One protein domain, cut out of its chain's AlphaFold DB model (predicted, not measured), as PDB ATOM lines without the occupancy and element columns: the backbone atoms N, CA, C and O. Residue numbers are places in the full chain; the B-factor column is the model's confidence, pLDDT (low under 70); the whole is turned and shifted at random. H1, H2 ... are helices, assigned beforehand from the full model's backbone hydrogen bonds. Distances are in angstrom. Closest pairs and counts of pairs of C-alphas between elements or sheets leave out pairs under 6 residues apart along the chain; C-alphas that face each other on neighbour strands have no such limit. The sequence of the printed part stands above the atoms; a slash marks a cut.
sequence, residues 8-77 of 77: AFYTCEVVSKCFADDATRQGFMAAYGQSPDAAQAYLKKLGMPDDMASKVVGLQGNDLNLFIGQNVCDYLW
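AT A GLANCE: This is residues 8 to 77 of the 77 residues of an uncharacterized protein of Antarcticimicrobium sediminis (UniProt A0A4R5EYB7). Five short helices follow one another round a compact, ring-like cluster. On one side H2, H3 and H4 fold back on each other in two helical hairpins, H3 between the other two; on the other side H1 and H5 make an L, the last half of H5 packing on the first residues of H1. The printed part has 70 residues with five named helices, H1 to H5 in that order along the chain, and no named strand; its class is all helix. It is compact, with a radius of gyration of the C-alphas of 11.3 A and spans of 34 by 24 by 21 A.

HOW THE PARTS SIT: Begin with H1, residues 8 to 20, and pass Asp 21 into H2, residues 22 to 34. These two touch only at the corner by their link, residues 17 to 19 of H1 with 24 to 28 of H2; their closest C-alphas, those of Cys 18 and Arg 25, are 4.7 A apart. Their tilt of 69.9 degrees is steep, only just short of about perpendicular. H3, residues 36 to 45, forms a hairpin with H2, at a shallow tilt of 30 degrees, opposite ways; residues 27 to 32 of H2 touch it, and the closest C-alphas, of Tyr 32 and Ala 39, are 4.7 A apart. H4, residues 50 to 58, forms the next hairpin with H3, at a steep tilt of 40 degrees, opposite ways; look at Gln 40 and Ala 53, whose C-alphas are closest, at 5.1 A. H5, residues 61 to 76, touches H1 with residues 68 to 75 against residues 8 to 12, about perpendicular at 75 degrees; the closest C-alphas, of Ala 8 and Asn 71, are 4.3 A apart. The packing of helices is mostly crossed, steep or about perpendicular rather than shallow, but only just: of these three touching pairs, the corner left out, one is at a shallow tilt. H1 and H3 are close but not clearly touching, and so are H4 and H5, with C-alphas 56 and 64 at 6.9 A. H1 and H4 are near each other, while H5 is apart from H2 and H3. In H1, H2, H3, H4 and H5 every O i to N i+4 pair is within hydrogen-bond range.

IN THESE COORDINATES: Find C-alpha 8 at (40.869, 16.873, -42.109); from there H1 runs 17.8 A to C-alpha 20. H2 covers 18.4 A and ends at C-alpha 34, (57.540, -2.905, -37.462). H3 and H4 are shorter, 14.3 A and 12.2 A. H5, the longest, runs 23.2 A from Gly 61 to C-alpha 76 at (32.706, 15.612, -45.181).

THE WHOLE: The two C-alphas farthest apart are those of Gln 34 and Trp 77, at 34.8 A, while the first and last printed C-alphas are 10.8 A apart. The printed part has no cut, and its four links between helices are tight. The mean pLDDT of the printed part is 85.9; look at residue 77, the chain's last, for the one value under 70.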
ATOM      1  N   ALA A   8      41.991  17.621 -41.579       85.25
ATOM      2  CA  ALA A   8      40.869  16.873 -42.109       85.25
ATOM      3  C   ALA A   8      41.114  16.421 -43.562       85.25
ATOM      4  O   ALA A   8      40.932  15.247 -43.883       85.25
ATOM      5  N   PHE A   9      41.637  17.310 -44.421       87.69
ATOM      6  CA  PHE A   9      41.963  16.989 -45.818       87.69
ATOM      7  C   PHE A   9      42.951  15.820 -45.927       87.69
ATOM      8  O   PHE A   9      42.675  14.833 -46.610       87.69
ATOM      9  N   TYR A  10      44.099  15.907 -45.251       84.00
ATOM     10  CA  TYR A  10      45.147  14.890 -45.374       84.00
ATOM     11  C   TYR A  10      44.754  13.566 -44.719       84.00
ATOM     12  O   TYR A  10      45.089  12.501 -45.244       84.00
ATOM     13  N   THR A  11      44.015  13.619 -43.606       84.06
ATOM     14  CA  THR A  11      43.467  12.412 -42.983       84.06
ATOM     15  C   THR A  11      42.528  11.708 -43.957       84.06
ATOM     16  O   THR A  11      42.719  10.524 -44.222       84.06
ATOM     17  N   CYS A  12      41.589  12.423 -44.584       85.19
ATOM     18  CA  CYS A  12      40.706  11.853 -45.604       85.19
ATOM     19  C   CYS A  12      41.460  11.322 -46.828       85.19
ATOM     20  O   CYS A  12      41.146  10.236 -47.321       85.19
ATOM     21  N   GLU A  13      42.464  12.045 -47.325       85.56
ATOM     22  CA  GLU A  13      43.241  11.622 -48.493       85.56
ATOM     23  C   GLU A  13      44.004  10.316 -48.223       85.56
ATOM     24  O   GLU A  13      43.968   9.387 -49.028       85.56
ATOM     25  N   VAL A  14      44.671  10.203 -47.076       84.88
ATOM     26  CA  VAL A  14      45.459   9.011 -46.731       84.88
ATOM     27  C   VAL A  14      44.561   7.842 -46.339       84.88
ATOM     28  O   VAL A  14      44.778   6.721 -46.796       84.88
ATOM     29  N   VAL A  15      43.509   8.096 -45.557       83.75
ATOM     30  CA  VAL A  15      42.525   7.074 -45.178       83.75
ATOM     31  C   VAL A  15      41.829   6.512 -46.418       83.75
ATOM     32  O   VAL A  15      41.726   5.294 -46.558       83.75
ATOM     33  N   SER A  16      41.423   7.361 -47.368       83.50
ATOM     34  CA  SER A  16      40.803   6.897 -48.616       83.50
ATOM     35  C   SER A  16      41.748   6.034 -49.456       83.50
ATOM     36  O   SER A  16      41.308   5.012 -49.974       83.50
ATOM     37  N   LYS A  17      43.050   6.349 -49.519       82.12
ATOM     38  CA  LYS A  17      44.060   5.487 -50.168       82.12
ATOM     39  C   LYS A  17      44.176   4.121 -49.486       82.12
ATOM     40  O   LYS A  17      44.240   3.106 -50.174       82.12
ATOM     41  N   CYS A  18      44.141   4.079 -48.154       79.12
ATOM     42  CA  CYS A  18      44.156   2.825 -47.397       79.12
ATOM     43  C   CYS A  18      42.885   1.980 -47.594       79.12
ATOM     44  O   CYS A  18      42.957   0.762 -47.478       79.12
ATOM     45  N   PHE A  19      41.727   2.584 -47.878       75.31
ATOM     46  CA  PHE A  19      40.480   1.848 -48.137       75.31
ATOM     47  C   PHE A  19      40.239   1.529 -49.618       75.31
ATOM     48  O   PHE A  19      39.486   0.607 -49.921       75.31
ATOM     49  N   ALA A  20      40.861   2.271 -50.535       80.38
ATOM     50  CA  ALA A  20      40.739   2.052 -51.972       80.38
ATOM     51  C   ALA A  20      41.609   0.893 -52.487       80.38
ATOM     52  O   ALA A  20      41.290   0.318 -53.525       80.38
ATOM     53  N   ASP A  21      42.696   0.556 -51.784       83.19
ATOM     54  CA  ASP A  21      43.649  -0.473 -52.197       83.19
ATOM     55  C   ASP A  21      44.095  -1.361 -51.024       83.19
ATOM     56  O   ASP A  21      44.729  -0.916 -50.061       83.19
ATOM     57  N   ASP A  22      43.813  -2.658 -51.150       84.75
ATOM     58  CA  ASP A  22      44.204  -3.674 -50.176       84.75
ATOM     59  C   ASP A  22      45.724  -3.792 -50.019       84.75
ATOM     60  O   ASP A  22      46.192  -4.060 -48.909       84.75
ATOM     61  N   ALA A  23      46.506  -3.555 -51.077       88.00
ATOM     62  CA  ALA A  23      47.965  -3.588 -50.990       88.00
ATOM     63  C   ALA A  23      48.497  -2.406 -50.166       88.00
ATOM     64  O   ALA A  23      49.386  -2.578 -49.329       88.00
ATOM     65  N   THR A  24      47.911  -1.220 -50.342       87.56
ATOM     66  CA  THR A  24      48.203  -0.032 -49.530       87.56
ATOM     67  C   THR A  24      47.831  -0.257 -48.064       87.56
ATOM     68  O   THR A  24      48.632   0.025 -47.170       87.56
ATOM     69  N   ARG A  25      46.665  -0.857 -47.798       84.19
ATOM     70  CA  ARG A  25      46.254  -1.243 -46.439       84.19
ATOM     71  C   ARG A  25      47.235  -2.215 -45.790       84.19
ATOM     72  O   ARG A  25      47.663  -1.996 -44.660       84.19
ATOM     73  N   GLN A  26      47.605  -3.284 -46.496       87.38
ATOM     74  CA  GLN A  26      48.562  -4.275 -45.999       87.38
ATOM     75  C   GLN A  26      49.946  -3.664 -45.774       87.38
ATOM     76  O   GLN A  26      50.581  -3.960 -44.764       87.38
ATOM     77  N   GLY A  27      50.396  -2.776 -46.664       89.19
ATOM     78  CA  GLY A  27      51.663  -2.067 -46.517       89.19
ATOM     79  C   GLY A  27      51.693  -1.164 -45.285       89.19
ATOM     80  O   GLY A  27      52.676  -1.186 -44.546       89.19
ATOM     81  N   PHE A  28      50.603  -0.439 -45.012       86.50
ATOM     82  CA  PHE A  28      50.478   0.354 -43.791       86.50
ATOM     83  C   PHE A  28      50.492  -0.530 -42.538       86.50
ATOM     84  O   PHE A  28      51.263  -0.267 -41.620       86.50
ATOM     85  N   MET A  29      49.710  -1.615 -42.516       84.94
ATOM     86  CA  MET A  29      49.669  -2.537 -41.370       84.94
ATOM     87  C   MET A  29      51.021  -3.218 -41.120       84.94
ATOM     88  O   MET A  29      51.423  -3.384 -39.969       84.94
ATOM     89  N   ALA A  30      51.752  -3.576 -42.181       90.12
ATOM     90  CA  ALA A  30      53.099  -4.129 -42.076       90.12
ATOM     91  C   ALA A  30      54.089  -3.108 -41.496       90.12
ATOM     92  O   ALA A  30      54.873  -3.455 -40.617       90.12
ATOM     93  N   ALA A  31      54.031  -1.850 -41.946       89.62
ATOM     94  CA  ALA A  31      54.857  -0.772 -41.409       89.62
ATOM     95  C   ALA A  31      54.526  -0.478 -39.934       89.62
ATOM     96  O   ALA A  31      55.429  -0.375 -39.108       89.62
ATOM     97  N   TYR A  32      53.236  -0.440 -39.587       84.94
ATOM     98  CA  TYR A  32      52.754  -0.260 -38.216       84.94
ATOM     99  C   TYR A  32      53.212  -1.378 -37.270       84.94
ATOM    100  O   TYR A  32      53.567  -1.113 -36.126       84.94
ATOM    101  N   GLY A  33      53.268  -2.621 -37.755       84.31
ATOM    102  CA  GLY A  33      53.791  -3.756 -36.991       84.31
ATOM    103  C   GLY A  33      55.315  -3.765 -36.802       84.31
ATOM    104  O   GLY A  33      55.797  -4.500 -35.944       84.31
ATOM    105  N   GLN A  34      56.078  -2.985 -37.580       90.31
ATOM    106  CA  GLN A  34      57.540  -2.905 -37.462       90.31
ATOM    107  C   GLN A  34      57.981  -1.880 -36.416       90.31
ATOM    108  O   GLN A  34      58.725  -2.221 -35.497       90.31
ATOM    109  N   SER A  35      57.560  -0.623 -36.570       90.00
ATOM    110  CA  SER A  35      57.864   0.462 -35.634       90.00
ATOM    111  C   SER A  35      57.008   1.707 -35.911       90.00
ATOM    112  O   SER A  35      56.518   1.884 -37.032       90.00
ATOM    113  N   PRO A  36      56.872   2.622 -34.932       87.00
ATOM    114  CA  PRO A  36      56.254   3.932 -35.158       87.00
ATOM    115  C   PRO A  36      56.916   4.721 -36.300       87.00
ATOM    116  O   PRO A  36      56.218   5.282 -37.143       87.00
ATOM    117  N   ASP A  37      58.248   4.684 -36.398       92.06
ATOM    118  CA  ASP A  37      59.002   5.368 -37.460       92.06
ATOM    119  C   ASP A  37      58.670   4.813 -38.854       92.06
ATOM    120  O   ASP A  37      58.537   5.565 -39.824       92.06
ATOM    121  N   ALA A  38      58.501   3.490 -38.967       91.31
ATOM    122  CA  ALA A  38      58.115   2.844 -40.217       91.31
ATOM    123  C   ALA A  38      56.688   3.239 -40.627       91.31
ATOM    124  O   ALA A  38      56.451   3.562 -41.795       91.31
ATOM    125  N   ALA A  39      55.751   3.281 -39.673       88.00
ATOM    126  CA  ALA A  39      54.393   3.764 -39.914       88.00
ATOM    127  C   ALA A  39      54.382   5.227 -40.385       88.00
ATOM    128  O   ALA A  39      53.713   5.551 -41.367       88.00
ATOM    129  N   GLN A  40      55.178   6.096 -39.753       91.38
ATOM    130  CA  GLN A  40      55.283   7.509 -40.121       91.38
ATOM    131  C   GLN A  40      55.837   7.662 -41.539       91.38
ATOM    132  O   GLN A  40      55.275   8.392 -42.358       91.38
ATOM    133  N   ALA A  41      56.912   6.939 -41.865       93.12
ATOM    134  CA  ALA A  41      57.490   6.938 -43.206       93.12
ATOM    135  C   ALA A  41      56.480   6.467 -44.267       93.12
ATOM    136  O   ALA A  41      56.427   7.029 -45.366       93.12
ATOM    137  N   TYR A  42      55.647   5.475 -43.937       91.75
ATOM    138  CA  TYR A  42      54.606   4.987 -44.837       91.75
ATOM    139  C   TYR A  42      53.500   6.028 -45.060       91.75
ATOM    140  O   TYR A  42      53.146   6.303 -46.204       91.75
ATOM    141  N   LEU A  43      53.006   6.675 -43.999       90.25
ATOM    142  CA  LEU A  43      52.016   7.755 -44.106       90.25
ATOM    143  C   LEU A  43      52.540   8.926 -44.952       90.25
ATOM    144  O   LEU A  43      51.831   9.431 -45.824       90.25
ATOM    145  N   LYS A  44      53.815   9.297 -44.779       92.62
ATOM    146  CA  LYS A  44      54.479  10.319 -45.606       92.62
ATOM    147  C   LYS A  44      54.538   9.929 -47.076       92.62
ATOM    148  O   LYS A  44      54.256  10.752 -47.944       92.62
ATOM    149  N   LYS A  45      54.847   8.662 -47.373       91.62
ATOM    150  CA  LYS A  45      54.815   8.129 -48.744       91.62
ATOM    151  C   LYS A  45      53.420   8.239 -49.371       91.62
ATOM    152  O   LYS A  45      53.321   8.436 -50.580       91.62
ATOM    153  N   LEU A  46      52.356   8.149 -48.569       89.50
ATOM    154  CA  LEU A  46      50.974   8.343 -49.022       89.50
ATOM    155  C   LEU A  46      50.569   9.816 -49.191       89.50
ATOM    156  O   LEU A  46      49.467  10.082 -49.673       89.50
ATOM    157  N   GLY A  47      51.453  10.764 -48.870       88.62
ATOM    158  CA  GLY A  47      51.232  12.202 -49.039       88.62
ATOM    159  C   GLY A  47      50.888  12.948 -47.750       88.62
ATOM    160  O   GLY A  47      50.593  14.139 -47.817       88.62
ATOM    161  N   MET A  48      50.938  12.285 -46.590       90.44
ATOM    162  CA  MET A  48      50.737  12.942 -45.298       90.44
ATOM    163  C   MET A  48      51.950  13.827 -44.940       90.44
ATOM    164  O   MET A  48      53.088  13.360 -45.042       90.44
ATOM    165  N   PRO A  49      51.750  15.083 -44.505       90.50
ATOM    166  CA  PRO A  49      52.820  15.925 -43.971       90.50
ATOM    167  C   PRO A  49      53.537  15.286 -42.773       90.50
ATOM    168  O   PRO A  49      52.964  14.458 -42.069       90.50
ATOM    169  N   ASP A  50      54.799  15.656 -42.543       89.62
ATOM    170  CA  ASP A  50      55.657  15.020 -41.530       89.62
ATOM    171  C   ASP A  50      55.154  15.206 -40.091       89.62
ATOM    172  O   ASP A  50      55.112  14.252 -39.316       89.62
ATOM    173  N   ASP A  51      54.727  16.423 -39.763       89.75
ATOM    174  CA  ASP A  51      54.133  16.806 -38.485       89.75
ATOM    175  C   ASP A  51      52.841  16.028 -38.206       89.75
ATOM    176  O   ASP A  51      52.645  15.501 -37.109       89.75
ATOM    177  N   MET A  52      51.995  15.872 -39.224       87.44
ATOM    178  CA  MET A  52      50.776  15.081 -39.116       87.44
ATOM    179  C   MET A  52      51.058  13.587 -39.000       87.44
ATOM    180  O   MET A  52      50.450  12.915 -38.172       87.44
ATOM    181  N   ALA A  53      51.971  13.056 -39.810       89.38
ATOM    182  CA  ALA A  53      52.332  11.648 -39.752       89.38
ATOM    183  C   ALA A  53      52.883  11.299 -38.363       89.38
ATOM    184  O   ALA A  53      52.488  10.283 -37.799       89.38
ATOM    185  N   SER A  54      53.715  12.178 -37.788       89.75
ATOM    186  CA  SER A  54      54.209  12.075 -36.411       89.75
ATOM    187  C   SER A  54      53.065  12.088 -35.386       89.75
ATOM    188  O   SER A  54      52.991  11.214 -34.520       89.75
ATOM    189  N   LYS A  55      52.107  13.015 -35.532       88.31
ATOM    190  CA  LYS A  55      50.907  13.085 -34.682       88.31
ATOM    191  C   LYS A  55      50.098  11.787 -34.737       88.31
ATOM    192  O   LYS A  55      49.750  11.257 -33.690       88.31
ATOM    193  N   VAL A  56      49.837  11.252 -35.931       86.75
ATOM    194  CA  VAL A  56      49.049  10.023 -36.128       86.75
ATOM    195  C   VAL A  56      49.726   8.812 -35.489       86.75
ATOM    196  O   VAL A  56      49.054   8.056 -34.793       86.75
ATOM    197  N   VAL A  57      51.039   8.627 -35.672       88.19
ATOM    198  CA  VAL A  57      51.748   7.479 -35.069       88.19
ATOM    199  C   VAL A  57      51.955   7.614 -33.560       88.19
ATOM    200  O   VAL A  57      52.182   6.613 -32.883       88.19
ATOM    201  N   GLY A  58      51.871   8.838 -33.029       87.44
ATOM    202  CA  GLY A  58      51.879   9.104 -31.592       87.44
ATOM    203  C   GLY A  58      50.558   8.764 -30.895       87.44
ATOM    204  O   GLY A  58      50.542   8.608 -29.675       87.44
ATOM    205  N   LEU A  59      49.459   8.627 -31.645       87.50
ATOM    206  CA  LEU A  59      48.156   8.223 -31.120       87.50
ATOM    207  C   LEU A  59      48.021   6.696 -31.123       87.50
ATOM    208  O   LEU A  59      48.461   6.017 -32.048       87.50
ATOM    209  N   GLN A  60      47.366   6.141 -30.100       79.25
ATOM    210  CA  GLN A  60      47.143   4.698 -29.981       79.25
ATOM    211  C   GLN A  60      45.703   4.375 -29.573       79.25
ATOM    212  O   GLN A  60      45.024   5.164 -28.918       79.25
ATOM    213  N   GLY A  61      45.238   3.180 -29.951       79.56
ATOM    214  CA  GLY A  61      43.949   2.641 -29.518       79.56
ATOM    215  C   GLY A  61      42.767   3.558 -29.845       79.56
ATOM    216  O   GLY A  61      42.540   3.914 -31.000       79.56
ATOM    217  N   ASN A  62      41.994   3.919 -28.819       82.00
ATOM    218  CA  ASN A  62      40.784   4.721 -28.985       82.00
ATOM    219  C   ASN A  62      41.075   6.159 -29.444       82.00
ATOM    220  O   ASN A  62      40.290   6.715 -30.207       82.00
ATOM    221  N   ASP A  63      42.208   6.736 -29.044       83.38
ATOM    222  CA  ASP A  63      42.555   8.118 -29.394       83.38
ATOM    223  C   ASP A  63      42.841   8.258 -30.892       83.38
ATOM    224  O   ASP A  63      42.420   9.227 -31.523       83.38
ATOM    225  N   LEU A  64      43.480   7.247 -31.488       81.88
ATOM    226  CA  LEU A  64      43.691   7.180 -32.934       81.88
ATOM    227  C   LEU A  64      42.358   7.053 -33.687       81.88
ATOM    228  O   LEU A  64      42.133   7.762 -34.667       81.88
ATOM    229  N   ASN A  65      41.459   6.188 -33.211       80.75
ATOM    230  CA  ASN A  65      40.139   6.004 -33.821       80.75
ATOM    231  C   ASN A  65      39.306   7.292 -33.774       80.75
ATOM    232  O   ASN A  65      38.689   7.656 -34.775       80.75
ATOM    233  N   LEU A  66      39.305   7.990 -32.633       86.62
ATOM    234  CA  LEU A  66      38.610   9.267 -32.468       86.62
ATOM    235  C   LEU A  66      39.221  10.361 -33.342       86.62
ATOM    236  O   LEU A  66      38.481  11.095 -33.988       86.62
ATOM    237  N   PHE A  67      40.553  10.446 -33.412       86.56
ATOM    238  CA  PHE A  67      41.239  11.412 -34.268       86.56
ATOM    239  C   PHE A  67      40.890  11.208 -35.745       86.56
ATOM    240  O   PHE A  67      40.516  12.166 -36.421       86.56
ATOM    241  N   ILE A  68      40.968   9.967 -36.239       85.00
ATOM    242  CA  ILE A  68      40.599   9.644 -37.622       85.00
ATOM    243  C   ILE A  68      39.117   9.949 -37.858       85.00
ATOM    244  O   ILE A  68      38.785  10.619 -38.831       85.00
ATOM    245  N   GLY A  69      38.235   9.494 -36.963       82.88
ATOM    246  CA  GLY A  69      36.793   9.704 -37.082       82.88
ATOM    247  C   GLY A  69      36.413  11.182 -37.125       82.88
ATOM    248  O   GLY A  69      35.681  11.588 -38.021       82.88
ATOM    249  N   GLN A  70      36.959  11.994 -36.215       87.38
ATOM    250  CA  GLN A  70      36.697  13.431 -36.156       87.38
ATOM    251  C   GLN A  70      37.139  14.133 -37.441       87.38
ATOM    252  O   GLN A  70      36.351  14.850 -38.041       87.38
ATOM    253  N   ASN A  71      38.360  13.867 -37.912       85.44
ATOM    254  CA  ASN A  71      38.879  14.482 -39.134       85.44
ATOM    255  C   ASN A  71      38.112  14.048 -40.392       85.44
ATOM    256  O   ASN A  71      37.931  14.851 -41.304       85.44
ATOM    257  N   VAL A  72      37.644  12.795 -40.449       83.12
ATOM    258  CA  VAL A  72      36.772  12.333 -41.539       83.12
ATOM    259  C   VAL A  72      35.424  13.049 -41.499       83.12
ATOM    260  O   VAL A  72      34.942  13.480 -42.545       83.12
ATOM    261  N   CYS A  73      34.832  13.211 -40.316       83.19
ATOM    262  CA  CYS A  73      33.587  13.954 -40.166       83.19
ATOM    263  C   CYS A  73      33.759  15.432 -40.550       83.19
ATOM    264  O   CYS A  73      32.992  15.936 -41.362       83.19
ATOM    265  N   ASP A  74      34.793  16.098 -40.037       82.88
ATOM    266  CA  ASP A  74      35.050  17.527 -40.261       82.88
ATOM    267  C   ASP A  74      35.334  17.878 -41.727       82.88
ATOM    268  O   ASP A  74      35.174  19.026 -42.129       82.88
ATOM    269  N   TYR A  75      35.802  16.922 -42.537       80.88
ATOM    270  CA  TYR A  75      36.021  17.150 -43.967       80.88
ATOM    271  C   TYR A  75      34.755  16.949 -44.812       80.88
ATOM    272  O   TYR A  75      34.623  17.550 -45.879       80.88
ATOM    273  N   LEU A  76      33.868  16.040 -44.393       73.44
ATOM    274  CA  LEU A  76      32.706  15.612 -45.181       73.44
ATOM    275  C   LEU A  76      31.427  16.407 -44.881       73.44
ATOM    276  O   LEU A  76      30.514  16.383 -45.710       73.44
ATOM    277  N   TRP A  77      31.356  17.077 -43.729       68.56
ATOM    278  CA  TRP A  77      30.228  17.904 -43.283       68.56
ATOM    279  C   TRP A  77      30.615  19.377 -43.158       68.56
ATOM    280  O   TRP A  77      29.715  20.216 -43.397       68.56
TER     281      TRP A  77